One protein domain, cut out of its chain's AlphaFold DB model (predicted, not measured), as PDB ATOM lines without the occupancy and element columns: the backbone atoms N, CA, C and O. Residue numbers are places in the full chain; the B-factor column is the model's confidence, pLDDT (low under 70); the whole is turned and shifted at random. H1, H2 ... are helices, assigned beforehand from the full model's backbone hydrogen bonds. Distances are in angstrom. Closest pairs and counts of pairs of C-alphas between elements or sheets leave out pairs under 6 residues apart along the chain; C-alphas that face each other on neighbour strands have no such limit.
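What this domain is: This is residues 185 to 285 of the 487 residues of an uncharacterized protein of Glycine soja (UniProt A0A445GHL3). One long helix, H1, reaches like an arm away from a small cluster of three helices, H2, H3 and H4, in which H3 and H4 form a helical hairpin. Residues 215 to 221, at the far end of the arm, stick out, and the stretch 218 to 231 folds back from there to H2. The printed part has 101 residues with four named helices, H1, H2, H3, H4 in chain order, and no named strand; its class is all helix. It is only just loose, close to compact, with a radius of gyration of the C-alphas of 15.7 A, and spans 46 by 37 by 23 A.

Where its parts are: Find C-alpha 194 at (189.641, 190.412, 153.752); from there H1, residues 194 to 217, runs 35.3 A to C-alpha 217 at (193.838, 156.677, 144.197). H2 is residues 232 to 238, 10.0 A. H3, residues 250 to 267, runs 26.0 A. H4, residues 279 to 284, 8.8 A, ends at C-alpha 284 at (209.494, 192.482, 148.584).

How they stand to each other: Start at residues 195 to 199 of H1, which alone touch H2, and only just, with 3 pairs of C-alphas within 8 A; the closest are Glu 199 and Lys 235, 7.2 A, and the lines are about perpendicular at 88 degrees. H1 is apart from H3 and H4. H2 and H3 are close but not clearly touching, with the C-alphas of Lys 237 and Ala 256 closest at 6.5 A. H2 only just touches H4, with 3 such pairs, closest at the C-alphas of His 233 and Leu 280, 5.3 A, at a steep tilt of 64 degrees. In the hairpin, residues 255 to 263 of H3 alone touch H4; the C-alphas of Lys 258 and Thr 283 are closest at 6.1 A, at a shallow tilt of 31 degrees, opposite ways. The helix packing is mostly crossed, only just: 1 of 3 touching pairs is at a shallow tilt. Each O i to N i+4 pair is within hydrogen-bond range in H2, H3 and H4, and 19 of 20 in H1.

The domain as a whole: Look to Thr 185 and Gly 218 for the C-alphas farthest apart, 46.5 A. The printed part has no cut, and the three links between helices are long. Mean pLDDT of the printed part is 80.2; it is under 70 at residues 192, 218 to 226, 276 and 285.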
ATOM      1  N   THR A 185     202.927 199.782 145.148       75.19
ATOM      2  CA  THR A 185     203.204 199.333 143.776       75.19
ATOM      3  C   THR A 185     202.355 198.130 143.335       75.19
ATOM      4  O   THR A 185     202.177 197.905 142.140       75.19
ATOM      5  N   ALA A 186     201.804 197.350 144.274       77.06
ATOM      6  CA  ALA A 186     201.038 196.136 143.984       77.06
ATOM      7  C   ALA A 186     199.765 196.047 144.859       77.06
ATOM      8  O   ALA A 186     199.752 195.321 145.866       77.06
ATOM      9  N   PRO A 187     198.676 196.753 144.494       78.88
ATOM     10  CA  PRO A 187     197.418 196.712 145.234       78.88
ATOM     11  C   PRO A 187     196.745 195.333 145.150       78.88
ATOM     12  O   PRO A 187     196.808 194.648 144.128       78.88
ATOM     13  N   HIS A 188     196.094 194.939 146.244       81.75
ATOM     14  CA  HIS A 188     195.344 193.688 146.361       81.75
ATOM     15  C   HIS A 188     193.860 193.896 146.005       81.75
ATOM     16  O   HIS A 188     193.340 195.002 146.136       81.75
ATOM     17  N   MET A 189     193.169 192.836 145.579       77.31
ATOM     18  CA  MET A 189     191.746 192.837 145.208       77.31
ATOM     19  C   MET A 189     190.925 191.963 146.162       77.31
ATOM     20  O   MET A 189     190.372 190.937 145.769       77.31
ATOM     21  N   LEU A 190     190.871 192.349 147.434       80.62
ATOM     22  CA  LEU A 190     190.028 191.670 148.416       80.62
ATOM     23  C   LEU A 190     188.672 192.364 148.525       80.62
ATOM     24  O   LEU A 190     188.570 193.584 148.401       80.62
ATOM     25  N   SER A 191     187.627 191.567 148.742       74.19
ATOM     26  CA  SER A 191     186.311 192.064 149.142       74.19
ATOM     27  C   SER A 191     186.306 192.394 150.642       74.19
ATOM     28  O   SER A 191     187.313 192.226 151.329       74.19
ATOM     29  N   CYS A 192     185.161 192.833 151.176       69.12
ATOM     30  CA  CYS A 192     185.007 193.176 152.594       69.12
ATOM     31  C   CYS A 192     185.392 192.047 153.570       69.12
ATOM     32  O   CYS A 192     185.650 192.337 154.730       69.12
ATOM     33  N   GLY A 193     185.445 190.788 153.115       76.44
ATOM     34  CA  GLY A 193     185.871 189.640 153.926       76.44
ATOM     35  C   GLY A 193     187.386 189.518 154.136       76.44
ATOM     36  O   GLY A 193     187.819 188.660 154.895       76.44
ATOM     37  N   GLY A 194     188.204 190.348 153.480       86.75
ATOM     38  CA  GLY A 194     189.641 190.412 153.752       86.75
ATOM     39  C   GLY A 194     190.408 189.111 153.466       86.75
ATOM     40  O   GLY A 194     190.056 188.345 152.566       86.75
ATOM     41  N   TYR A 195     191.515 188.910 154.189       83.19
ATOM     42  CA  TYR A 195     192.389 187.741 154.035       83.19
ATOM     43  C   TYR A 195     191.806 186.480 154.680       83.19
ATOM     44  O   TYR A 195     192.044 185.398 154.152       83.19
ATOM     45  N   ASP A 196     191.004 186.623 155.734       83.94
ATOM     46  CA  ASP A 196     190.423 185.499 156.478       83.94
ATOM     47  C   ASP A 196     189.450 184.709 155.598       83.94
ATOM     48  O   ASP A 196     189.552 183.492 155.465       83.94
ATOM     49  N   TYR A 197     188.576 185.420 154.877       87.62
ATOM     50  CA  TYR A 197     187.674 184.795 153.909       87.62
ATOM     51  C   TYR A 197     188.429 184.100 152.766       87.62
ATOM     52  O   TYR A 197     188.029 183.035 152.291       87.62
ATOM     53  N   LEU A 198     189.528 184.701 152.297       86.38
ATOM     54  CA  LEU A 198     190.349 184.100 151.247       86.38
ATOM     55  C   LEU A 198     191.043 182.825 151.739       86.38
ATOM     56  O   LEU A 198     191.112 181.848 150.998       86.38
ATOM     57  N   GLU A 199     191.563 182.845 152.961       88.56
ATOM     58  CA  GLU A 199     192.209 181.702 153.594       88.56
ATOM     59  C   GLU A 199     191.231 180.544 153.763       88.56
ATOM     60  O   GLU A 199     191.531 179.444 153.304       88.56
ATOM     61  N   GLN A 200     190.031 180.809 154.282       89.06
ATOM     62  CA  GLN A 200     188.971 179.807 154.382       89.06
ATOM     63  C   GLN A 200     188.659 179.179 153.018       89.06
ATOM     64  O   GLN A 200     188.734 177.964 152.857       89.06
ATOM     65  N   LYS A 201     188.427 180.009 151.994       89.25
ATOM     66  CA  LYS A 201     188.122 179.533 150.639       89.25
ATOM     67  C   LYS A 201     189.226 178.639 150.056       89.25
ATOM     68  O   LYS A 201     188.933 177.644 149.398       89.25
ATOM     69  N   LEU A 202     190.487 179.009 150.260       89.50
ATOM     70  CA  LEU A 202     191.633 178.243 149.768       89.50
ATOM     71  C   LEU A 202     191.824 176.929 150.547       89.50
ATOM     72  O   LEU A 202     192.242 175.931 149.959       89.50
ATOM     73  N   MET A 203     191.511 176.902 151.846       85.75
ATOM     74  CA  MET A 203     191.548 175.675 152.651       85.75
ATOM     75  C   MET A 203     190.440 174.707 152.238       85.75
ATOM     76  O   MET A 203     190.700 173.509 152.109       85.75
ATOM     77  N   ASP A 204     189.241 175.216 151.960       88.69
ATOM     78  CA  ASP A 204     188.121 174.420 151.451       88.69
ATOM     79  C   ASP A 204     188.462 173.803 150.085       88.69
ATOM     80  O   ASP A 204     188.242 172.614 149.858       88.69
ATOM     81  N   GLU A 205     189.081 174.581 149.191       88.81
ATOM     82  CA  GLU A 205     189.544 174.107 147.882       88.81
ATOM     83  C   GLU A 205     190.630 173.025 148.012       88.81
ATOM     84  O   GLU A 205     190.570 171.999 147.332       88.81
ATOM     85  N   LYS A 206     191.584 173.197 148.936       87.50
ATOM     86  CA  LYS A 206     192.628 172.199 149.223       87.50
ATOM     87  C   LYS A 206     192.046 170.913 149.820       87.50
ATOM     88  O   LYS A 206     192.490 169.823 149.468       87.50
ATOM     89  N   THR A 207     191.042 171.038 150.685       86.56
ATOM     90  CA  THR A 207     190.326 169.902 151.285       86.56
ATOM     91  C   THR A 207     189.544 169.138 150.224       86.56
ATOM     92  O   THR A 207     189.648 167.916 150.146       86.56
ATOM     93  N   LYS A 208     188.835 169.855 149.345       87.56
ATOM     94  CA  LYS A 208     188.115 169.265 148.215       87.56
ATOM     95  C   LYS A 208     189.057 168.522 147.266       87.56
ATOM     96  O   LYS A 208     188.790 167.371 146.942       87.56
ATOM     97  N   LYS A 209     190.179 169.138 146.881       86.06
ATOM     98  CA  LYS A 209     191.178 168.506 146.006       86.06
ATOM     99  C   LYS A 209     191.740 167.221 146.619       86.06
ATOM    100  O   LYS A 209     191.849 166.214 145.934       86.06
ATOM    101  N   LYS A 210     192.034 167.233 147.923       82.25
ATOM    102  CA  LYS A 210     192.503 166.044 148.644       82.25
ATOM    103  C   LYS A 210     191.455 164.923 148.646       82.25
ATOM    104  O   LYS A 210     191.810 163.764 148.479       82.25
ATOM    105  N   LEU A 211     190.174 165.257 148.815       81.50
ATOM    106  CA  LEU A 211     189.079 164.280 148.743       81.50
ATOM    107  C   LEU A 211     188.925 163.684 147.335       81.50
ATOM    108  O   LEU A 211     188.691 162.485 147.212       81.50
ATOM    109  N   GLU A 212     189.094 164.492 146.287       84.12
ATOM    110  CA  GLU A 212     189.108 164.019 144.895       84.12
ATOM    111  C   GLU A 212     190.306 163.083 144.638       84.12
ATOM    112  O   GLU A 212     190.119 161.965 144.168       84.12
ATOM    113  N   GLU A 213     191.518 163.463 145.056       82.12
ATOM    114  CA  GLU A 213     192.730 162.632 144.931       82.12
ATOM    115  C   GLU A 213     192.601 161.277 145.659       82.12
ATOM    116  O   GLU A 213     193.048 160.244 145.149       82.12
ATOM    117  N   VAL A 214     191.947 161.250 146.825       76.50
ATOM    118  CA  VAL A 214     191.627 160.009 147.556       76.50
ATOM    119  C   VAL A 214     190.603 159.167 146.789       76.50
ATOM    120  O   VAL A 214     190.769 157.952 146.683       76.50
ATOM    121  N   ALA A 215     189.583 159.797 146.198       79.88
ATOM    122  CA  ALA A 215     188.589 159.105 145.378       79.88
ATOM    123  C   ALA A 215     189.193 158.496 144.097       79.88
ATOM    124  O   ALA A 215     188.704 157.471 143.627       79.88
ATOM    125  N   GLN A 216     190.262 159.088 143.547       77.75
ATOM    126  CA  GLN A 216     190.979 158.552 142.384       77.75
ATOM    127  C   GLN A 216     192.032 157.482 142.717       77.75
ATOM    128  O   GLN A 216     192.264 156.601 141.893       77.75
ATOM    129  N   SER A 217     192.700 157.558 143.872       70.12
ATOM    130  CA  SER A 217     193.838 156.677 144.197       70.12
ATOM    131  C   SER A 217     193.476 155.457 145.047       70.12
ATOM    132  O   SER A 217     194.284 154.537 145.150       70.12
ATOM    133  N   GLY A 218     192.286 155.423 145.662       61.16
ATOM    134  CA  GLY A 218     191.810 154.284 146.458       61.16
ATOM    135  C   GLY A 218     192.618 153.991 147.733       61.16
ATOM    136  O   GLY A 218     192.323 153.018 148.421       61.16
ATOM    137  N   SER A 219     193.618 154.816 148.069       60.00
ATOM    138  CA  SER A 219     194.447 154.675 149.270       60.00
ATOM    139  C   SER A 219     193.920 155.561 150.402       60.00
ATOM    140  O   SER A 219     193.763 156.775 150.260       60.00
ATOM    141  N   THR A 220     193.650 154.943 151.552       56.84
ATOM    142  CA  THR A 220     193.139 155.582 152.775       56.84
ATOM    143  C   THR A 220     194.234 156.188 153.663       56.84
ATOM    144  O   THR A 220     193.911 156.813 154.675       56.84
ATOM    145  N   GLU A 221     195.514 156.093 153.279       50.91
ATOM    146  CA  GLU A 221     196.663 156.521 154.100       50.91
ATOM    147  C   GLU A 221     196.679 158.039 154.398       50.91
ATOM    148  O   GLU A 221     197.255 158.493 155.384       50.91
ATOM    149  N   GLY A 222     196.033 158.858 153.558       54.97
ATOM    150  CA  GLY A 222     196.062 160.321 153.666       54.97
ATOM    151  C   GLY A 222     194.942 160.961 154.497       54.97
ATOM    152  O   GLY A 222     194.996 162.171 154.736       54.97
ATOM    153  N   VAL A 223     193.918 160.210 154.916       54.78
ATOM    154  CA  VAL A 223     192.621 160.764 155.371       54.78
ATOM    155  C   VAL A 223     192.692 161.469 156.737       54.78
ATOM    156  O   VAL A 223     191.896 162.366 156.998       54.78
ATOM    157  N   ILE A 224     193.678 161.152 157.583       57.88
ATOM    158  CA  ILE A 224     193.698 161.589 158.994       57.88
ATOM    159  C   ILE A 224     194.416 162.936 159.201       57.88
ATOM    160  O   ILE A 224     194.110 163.669 160.138       57.88
ATOM    161  N   ASN A 225     195.344 163.315 158.317       64.25
ATOM    162  CA  ASN A 225     196.152 164.514 158.547       64.25
ATOM    163  C   ASN A 225     195.436 165.794 158.075       64.25
ATOM    164  O   ASN A 225     195.081 165.880 156.888       64.25
ATOM    165  N   PRO A 226     195.264 166.812 158.943       67.25
ATOM    166  CA  PRO A 226     194.686 168.088 158.542       67.25
ATOM    167  C   PRO A 226     195.544 168.744 157.441       67.25
ATOM    168  O   PRO A 226     196.775 168.633 157.462       67.25
ATOM    169  N   PRO A 227     194.928 169.404 156.440       74.94
ATOM    170  CA  PRO A 227     195.667 170.061 155.368       74.94
ATOM    171  C   PRO A 227     196.602 171.135 155.933       74.94
ATOM    172  O   PRO A 227     196.209 171.931 156.782       74.94
ATOM    173  N   SER A 228     197.845 171.187 155.438       78.38
ATOM    174  CA  SER A 228     198.818 172.177 155.916       78.38
ATOM    175  C   SER A 228     198.312 173.607 155.671       78.38
ATOM    176  O   SER A 228     197.765 173.847 154.582       78.38
ATOM    177  N   PRO A 229     198.559 174.550 156.601       82.56
ATOM    178  CA  PRO A 229     198.171 175.950 156.453       82.56
ATOM    179  C   PRO A 229     198.665 176.576 155.145       82.56
ATOM    180  O   PRO A 229     199.721 176.213 154.613       82.56
ATOM    181  N   ILE A 230     197.914 177.545 154.619       84.81
ATOM    182  CA  ILE A 230     198.293 178.233 153.381       84.81
ATOM    183  C   ILE A 230     199.436 179.202 153.661       84.81
ATOM    184  O   ILE A 230     199.328 180.135 154.459       84.81
ATOM    185  N   ARG A 231     200.536 179.024 152.927       85.38
ATOM    186  CA  ARG A 231     201.707 179.895 153.029       85.38
ATOM    187  C   ARG A 231     201.366 181.337 152.638       85.38
ATOM    188  O   ARG A 231     200.618 181.607 151.697       85.38
ATOM    189  N   ARG A 232     201.979 182.298 153.329       86.31
ATOM    190  CA  ARG A 232     201.711 183.737 153.167       86.31
ATOM    191  C   ARG A 232     201.936 184.257 151.741       86.31
ATOM    192  O   ARG A 232     201.139 185.062 151.258       86.31
ATOM    193  N   HIS A 233     202.978 183.792 151.050       86.50
ATOM    194  CA  HIS A 233     203.243 184.184 149.661       86.50
ATOM    195  C   HIS A 233     202.153 183.689 148.694       86.50
ATOM    196  O   HIS A 233     201.808 184.408 147.756       86.50
ATOM    197  N   VAL A 234     201.531 182.532 148.964       88.06
ATOM    198  CA  VAL A 234     200.394 182.013 148.185       88.06
ATOM    199  C   VAL A 234     199.180 182.922 148.360       88.06
ATOM    200  O   VAL A 234     198.599 183.371 147.368       88.06
ATOM    201  N   LYS A 235     198.853 183.297 149.609       89.25
ATOM    202  CA  LYS A 235     197.795 184.287 149.893       89.25
ATOM    203  C   LYS A 235     198.075 185.608 149.167       89.25
ATOM    204  O   LYS A 235     197.180 186.179 148.547       89.25
ATOM    205  N   TRP A 236     199.322 186.079 149.175       89.75
ATOM    206  CA  TRP A 236     199.721 187.313 148.490       89.75
ATOM    207  C   TRP A 236     199.558 187.252 146.966       89.75
ATOM    208  O   TRP A 236     199.078 188.232 146.386       89.75
ATOM    209  N   LYS A 237     199.919 186.128 146.326       88.00
ATOM    210  CA  LYS A 237     199.721 185.922 144.881       88.00
ATOM    211  C   LYS A 237     198.233 185.921 144.552       88.00
ATOM    212  O   LYS A 237     197.806 186.650 143.662       88.00
ATOM    213  N   MET A 238     197.432 185.181 145.315       87.75
ATOM    214  CA  MET A 238     196.008 185.014 145.029       87.75
ATOM    215  C   MET A 238     195.221 186.328 145.122       87.75
ATOM    216  O   MET A 238     194.376 186.600 144.272       87.75
ATOM    217  N   THR A 239     195.551 187.211 146.071       86.19
ATOM    218  CA  THR A 239     194.901 188.534 146.154       86.19
ATOM    219  C   THR A 239     195.222 189.472 144.992       86.19
ATOM    220  O   THR A 239     194.556 190.496 144.824       86.19
ATOM    221  N   ARG A 240     196.245 189.160 144.198       85.81
ATOM    222  CA  ARG A 240     196.712 189.964 143.059       85.81
ATOM    223  C   ARG A 240     196.478 189.275 141.724       85.81
ATOM    224  O   ARG A 240     196.904 189.799 140.697       85.81
ATOM    225  N   THR A 241     195.757 188.160 141.729       86.44
ATOM    226  CA  THR A 241     195.369 187.415 140.535       86.44
ATOM    227  C   THR A 241     193.898 187.680 140.231       86.44
ATOM    228  O   THR A 241     193.027 187.592 141.097       86.44
ATOM    229  N   LYS A 242     193.595 188.056 138.988       83.88
ATOM    230  CA  LYS A 242     192.214 188.178 138.501       83.88
ATOM    231  C   LYS A 242     191.610 186.788 138.303       83.88
ATOM    232  O   LYS A 242     192.327 185.812 138.124       83.88
ATOM    233  N   LYS A 243     190.280 186.712 138.196       78.31
ATOM    234  CA  LYS A 243     189.568 185.469 137.830       78.31
ATOM    235  C   LYS A 243     190.042 184.859 136.499       78.31
ATOM    236  O   LYS A 243     189.862 183.674 136.281       78.31
ATOM    237  N   THR A 244     190.655 185.666 135.631       74.56
ATOM    238  CA  THR A 244     191.244 185.254 134.349       74.56
ATOM    239  C   THR A 244     192.676 184.710 134.469       74.56
ATOM    240  O   THR A 244     193.329 184.510 133.453       74.56
ATOM    241  N   GLY A 245     193.216 184.551 135.685       76.50
ATOM    242  CA  GLY A 245     194.598 184.111 135.931       76.50
ATOM    243  C   GLY A 245     195.661 185.198 135.730       76.50
ATOM    244  O   GLY A 245     196.830 184.999 136.050       76.50
ATOM    245  N   GLN A 246     195.281 186.383 135.240       82.69
ATOM    246  CA  GLN A 246     196.216 187.481 135.008       82.69
ATOM    247  C   GLN A 246     196.459 188.304 136.283       82.69
ATOM    248  O   GLN A 246     195.515 188.727 136.955       82.69
ATOM    249  N   LEU A 247     197.725 188.603 136.574       86.81
ATOM    250  CA  LEU A 247     198.115 189.493 137.673       86.81
ATOM    251  C   LEU A 247     197.700 190.955 137.432       86.81
ATOM    252  O   LEU A 247     197.661 191.430 136.293       86.81
ATOM    253  N   THR A 248     197.390 191.667 138.516       80.00
ATOM    254  CA  THR A 248     196.779 193.010 138.496       80.00
ATOM    255  C   THR A 248     197.697 194.131 138.029       80.00
ATOM    256  O   THR A 248     197.212 195.086 137.429       80.00
ATOM    257  N   SER A 249     198.999 194.028 138.286       82.31
ATOM    258  CA  SER A 249     199.997 195.042 137.937       82.31
ATOM    259  C   SER A 249     201.276 194.393 137.416       82.31
ATOM    260  O   SER A 249     201.541 193.219 137.680       82.31
ATOM    261  N   VAL A 250     202.072 195.160 136.667       83.56
ATOM    262  CA  VAL A 250     203.382 194.708 136.169       83.56
ATOM    263  C   VAL A 250     204.324 194.407 137.339       83.56
ATOM    264  O   VAL A 250     204.894 193.324 137.386       83.56
ATOM    265  N   ALA A 251     204.358 195.272 138.354       82.88
ATOM    266  CA  ALA A 251     205.119 195.028 139.579       82.88
ATOM    267  C   ALA A 251     204.663 193.758 140.320       82.88
ATOM    268  O   ALA A 251     205.489 192.987 140.802       82.88
ATOM    269  N   ALA A 252     203.353 193.475 140.372       85.00
ATOM    270  CA  ALA A 252     202.878 192.218 140.952       85.00
ATOM    271  C   ALA A 252     203.364 190.991 140.166       85.00
ATOM    272  O   ALA A 252     203.635 189.960 140.777       85.00
ATOM    273  N   LYS A 253     203.504 191.097 138.836       87.50
ATOM    274  CA  LYS A 253     204.072 190.026 138.001       87.50
ATOM    275  C   LYS A 253     205.541 189.780 138.306       87.50
ATOM    276  O   LYS A 253     205.939 188.626 138.411       87.50
ATOM    277  N   GLU A 254     206.331 190.834 138.460       87.00
ATOM    278  CA  GLU A 254     207.753 190.716 138.803       87.00
ATOM    279  C   GLU A 254     207.948 190.081 140.181       87.00
ATOM    280  O   GLU A 254     208.720 189.134 140.323       87.00
ATOM    281  N   ILE A 255     207.176 190.522 141.178       85.62
ATOM    282  CA  ILE A 255     207.217 189.940 142.526       85.62
ATOM    283  C   ILE A 255     206.761 188.475 142.498       85.62
ATOM    284  O   ILE A 255     207.400 187.637 143.126       85.62
ATOM    285  N   ALA A 256     205.708 188.135 141.745       87.38
ATOM    286  CA  ALA A 256     205.251 186.752 141.608       87.38
ATOM    287  C   ALA A 256     206.330 185.840 140.999       87.38
ATOM    288  O   ALA A 256     206.575 184.767 141.539       87.38
ATOM    289  N   LYS A 257     207.029 186.291 139.948       89.38
ATOM    290  CA  LYS A 257     208.156 185.546 139.358       89.38
ATOM    291  C   LYS A 257     209.283 185.314 140.364       89.38
ATOM    292  O   LYS A 257     209.851 184.229 140.420       89.38
ATOM    293  N   LYS A 258     209.603 186.329 141.169       89.12
ATOM    294  CA  LYS A 258     210.638 186.222 142.204       89.12
ATOM    295  C   LYS A 258     210.217 185.272 143.333       89.12
ATOM    296  O   LYS A 258     211.064 184.557 143.854       89.12
ATOM    297  N   ILE A 259     208.927 185.243 143.691       89.50
ATOM    298  CA  ILE A 259     208.373 184.287 144.665       89.50
ATOM    299  C   ILE A 259     208.570 182.861 144.154       89.50
ATOM    300  O   ILE A 259     209.071 182.033 144.904       89.50
ATOM    301  N   ASP A 260     208.246 182.610 142.886       89.56
ATOM    302  CA  ASP A 260     208.369 181.278 142.281       89.56
ATOM    303  C   ASP A 260     209.833 180.816 142.254       89.56
ATOM    304  O   ASP A 260     210.137 179.689 142.631       89.56
ATOM    305  N   SER A 261     210.768 181.718 141.931       88.94
ATOM    306  CA  SER A 261     212.207 181.425 141.996       88.94
ATOM    307  C   SER A 261     212.704 181.108 143.411       88.94
ATOM    308  O   SER A 261     213.578 180.258 143.561       88.94
ATOM    309  N   LEU A 262     212.204 181.797 144.442       85.19
ATOM    310  CA  LEU A 262     212.608 181.549 145.832       85.19
ATOM    311  C   LEU A 262     211.949 180.299 146.422       85.19
ATOM    312  O   LEU A 262     212.541 179.644 147.273       85.19
ATOM    313  N   GLU A 263     210.729 179.966 146.001       87.06
ATOM    314  CA  GLU A 263     210.069 178.720 146.391       87.06
ATOM    315  C   GLU A 263     210.775 177.501 145.782       87.06
ATOM    316  O   GLU A 263     210.958 176.493 146.467       87.06
ATOM    317  N   GLU A 264     211.261 177.623 144.548       88.56
ATOM    318  CA  GLU A 264     212.111 176.610 143.919       88.56
ATOM    319  C   GLU A 264     213.436 176.444 144.681       88.56
ATOM    320  O   GLU A 264     213.811 175.335 145.053       88.56
ATOM    321  N   GLN A 265     214.107 177.551 145.023       82.44
ATOM    322  CA  GLN A 265     215.316 177.523 145.861       82.44
ATOM    323  C   GLN A 265     215.060 176.906 147.241       82.44
ATOM    324  O   GLN A 265     215.898 176.165 147.758       82.44
ATOM    325  N   ALA A 266     213.887 177.161 147.827       83.94
ATOM    326  CA  ALA A 266     213.488 176.541 149.084       83.94
ATOM    327  C   ALA A 266     213.285 175.030 148.950       83.94
ATOM    328  O   ALA A 266     213.656 174.273 149.845       83.94
ATOM    329  N   SER A 267     212.736 174.593 147.818       83.69
ATOM    330  CA  SER A 267     212.525 173.176 147.511       83.69
ATOM    331  C   SER A 267     213.850 172.447 147.268       83.69
ATOM    332  O   SER A 267     214.000 171.296 147.666       83.69
ATOM    333  N   GLN A 268     214.840 173.144 146.706       83.81
ATOM    334  CA  GLN A 268     216.214 172.660 146.521       83.81
ATOM    335  C   GLN A 268     217.070 172.745 147.800       83.81
ATOM    336  O   GLN A 268     218.242 172.374 147.781       83.81
ATOM    337  N   GLY A 269     216.517 173.252 148.907       78.56
ATOM    338  CA  GLY A 269     217.211 173.376 150.191       78.56
ATOM    339  C   GLY A 269     218.243 174.507 150.268       78.56
ATOM    340  O   GLY A 269     218.905 174.642 151.293       78.56
ATOM    341  N   SER A 270     218.375 175.349 149.234       76.50
ATOM    342  CA  SER A 270     219.300 176.495 149.236       76.50
ATOM    343  C   SER A 270     218.744 177.720 149.971       76.50
ATOM    344  O   SER A 270     219.497 178.630 150.318       76.50
ATOM    345  N   PHE A 271     217.439 177.731 150.260       76.62
ATOM    346  CA  PHE A 271     216.773 178.771 151.038       76.62
ATOM    347  C   PHE A 271     215.845 178.163 152.100       76.62
ATOM    348  O   PHE A 271     214.831 177.552 151.781       76.62
ATOM    349  N   VAL A 272     216.140 178.375 153.385       76.88
ATOM    350  CA  VAL A 272     215.252 177.954 154.479       76.88
ATOM    351  C   VAL A 272     214.564 179.192 155.061       76.88
ATOM    352  O   VAL A 272     215.241 180.028 155.663       76.88
ATOM    353  N   PRO A 273     213.235 179.351 154.902       72.00
ATOM    354  CA  PRO A 273     212.527 180.474 155.503       72.00
ATOM    355  C   PRO A 273     212.563 180.347 157.031       72.00
ATOM    356  O   PRO A 273     212.096 179.350 157.582       72.00
ATOM    357  N   HIS A 274     213.092 181.360 157.721       70.94
ATOM    358  CA  HIS A 274     213.188 181.373 159.184       70.94
ATOM    359  C   HIS A 274     212.476 182.590 159.781       70.94
ATOM    360  O   HIS A 274     212.794 183.738 159.460       70.94
ATOM    361  N   GLY A 275     211.504 182.346 160.665       73.06
ATOM    362  CA  GLY A 275     210.749 183.391 161.359       73.06
ATOM    363  C   GLY A 275     210.145 184.429 160.403       73.06
ATOM    364  O   GLY A 275     209.289 184.112 159.579       73.06
ATOM    365  N   ARG A 276     210.596 185.685 160.518       65.06
ATOM    366  CA  ARG A 276     210.147 186.816 159.679       65.06
ATOM    367  C   ARG A 276     210.828 186.878 158.306       65.06
ATOM    368  O   ARG A 276     210.374 187.625 157.445       65.06
ATOM    369  N   GLN A 277     211.880 186.096 158.081       72.25
ATOM    370  CA  GLN A 277     212.596 186.010 156.810       72.25
ATOM    371  C   GLN A 277     211.927 184.970 155.897       72.25
ATOM    372  O   GLN A 277     212.510 183.948 155.539       72.25
ATOM    373  N   ASP A 278     210.658 185.205 155.559       80.38
ATOM    374  CA  ASP A 278     209.890 184.349 154.653       80.38
ATOM    375  C   ASP A 278     210.128 184.712 153.173       80.38
ATOM    376  O   ASP A 278     210.639 185.783 152.836       80.38
ATOM    377  N   VAL A 279     209.715 183.823 152.259       82.69
ATOM    378  CA  VAL A 279     209.819 184.012 150.794       82.69
ATOM    379  C   VAL A 279     209.256 185.372 150.351       82.69
ATOM    380  O   VAL A 279     209.789 186.037 149.460       82.69
ATOM    381  N   LEU A 280     208.176 185.829 150.990       82.25
ATOM    382  CA  LEU A 280     207.540 187.091 150.632       82.25
ATOM    383  C   LEU A 280     208.341 188.313 151.120       82.25
ATOM    384  O   LEU A 280     208.383 189.342 150.446       82.25
ATOM    385  N   THR A 281     208.996 188.211 152.271       82.25
ATOM    386  CA  THR A 281     209.850 189.272 152.823       82.25
ATOM    387  C   THR A 281     211.158 189.380 152.045       82.25
ATOM    388  O   THR A 281     211.557 190.489 151.691       82.25
ATOM    389  N   ALA A 282     211.762 188.252 151.662       79.69
ATOM    390  CA  ALA A 282     212.941 188.217 150.791       79.69
ATOM    391  C   ALA A 282     212.655 188.754 149.371       79.69
ATOM    392  O   ALA A 282     213.518 189.364 148.731       79.69
ATOM    393  N   THR A 283     211.429 188.575 148.865       77.69
ATOM    394  CA  THR A 283     211.040 189.108 147.549       77.69
ATOM    395  C   THR A 283     210.757 190.603 147.560       77.69
ATOM    396  O   THR A 283     211.317 191.308 146.718       77.69
ATOM    397  N   ILE A 284     209.924 191.077 148.492       75.69
ATOM    398  CA  ILE A 284     209.494 192.482 148.584       75.69
ATOM    399  C   ILE A 284     210.594 193.377 149.172       75.69
ATOM    400  O   ILE A 284     210.619 194.570 148.883       75.69
ATOM    401  N   GLY A 285     211.521 192.819 149.957       63.19
ATOM    402  CA  GLY A 285     212.759 193.499 150.336       63.19
ATOM    403  C   GLY A 285     212.573 194.735 151.215       63.19
ATOM    404  O   GLY A 285     213.467 195.568 151.274       63.19
TER     405      GLY A 285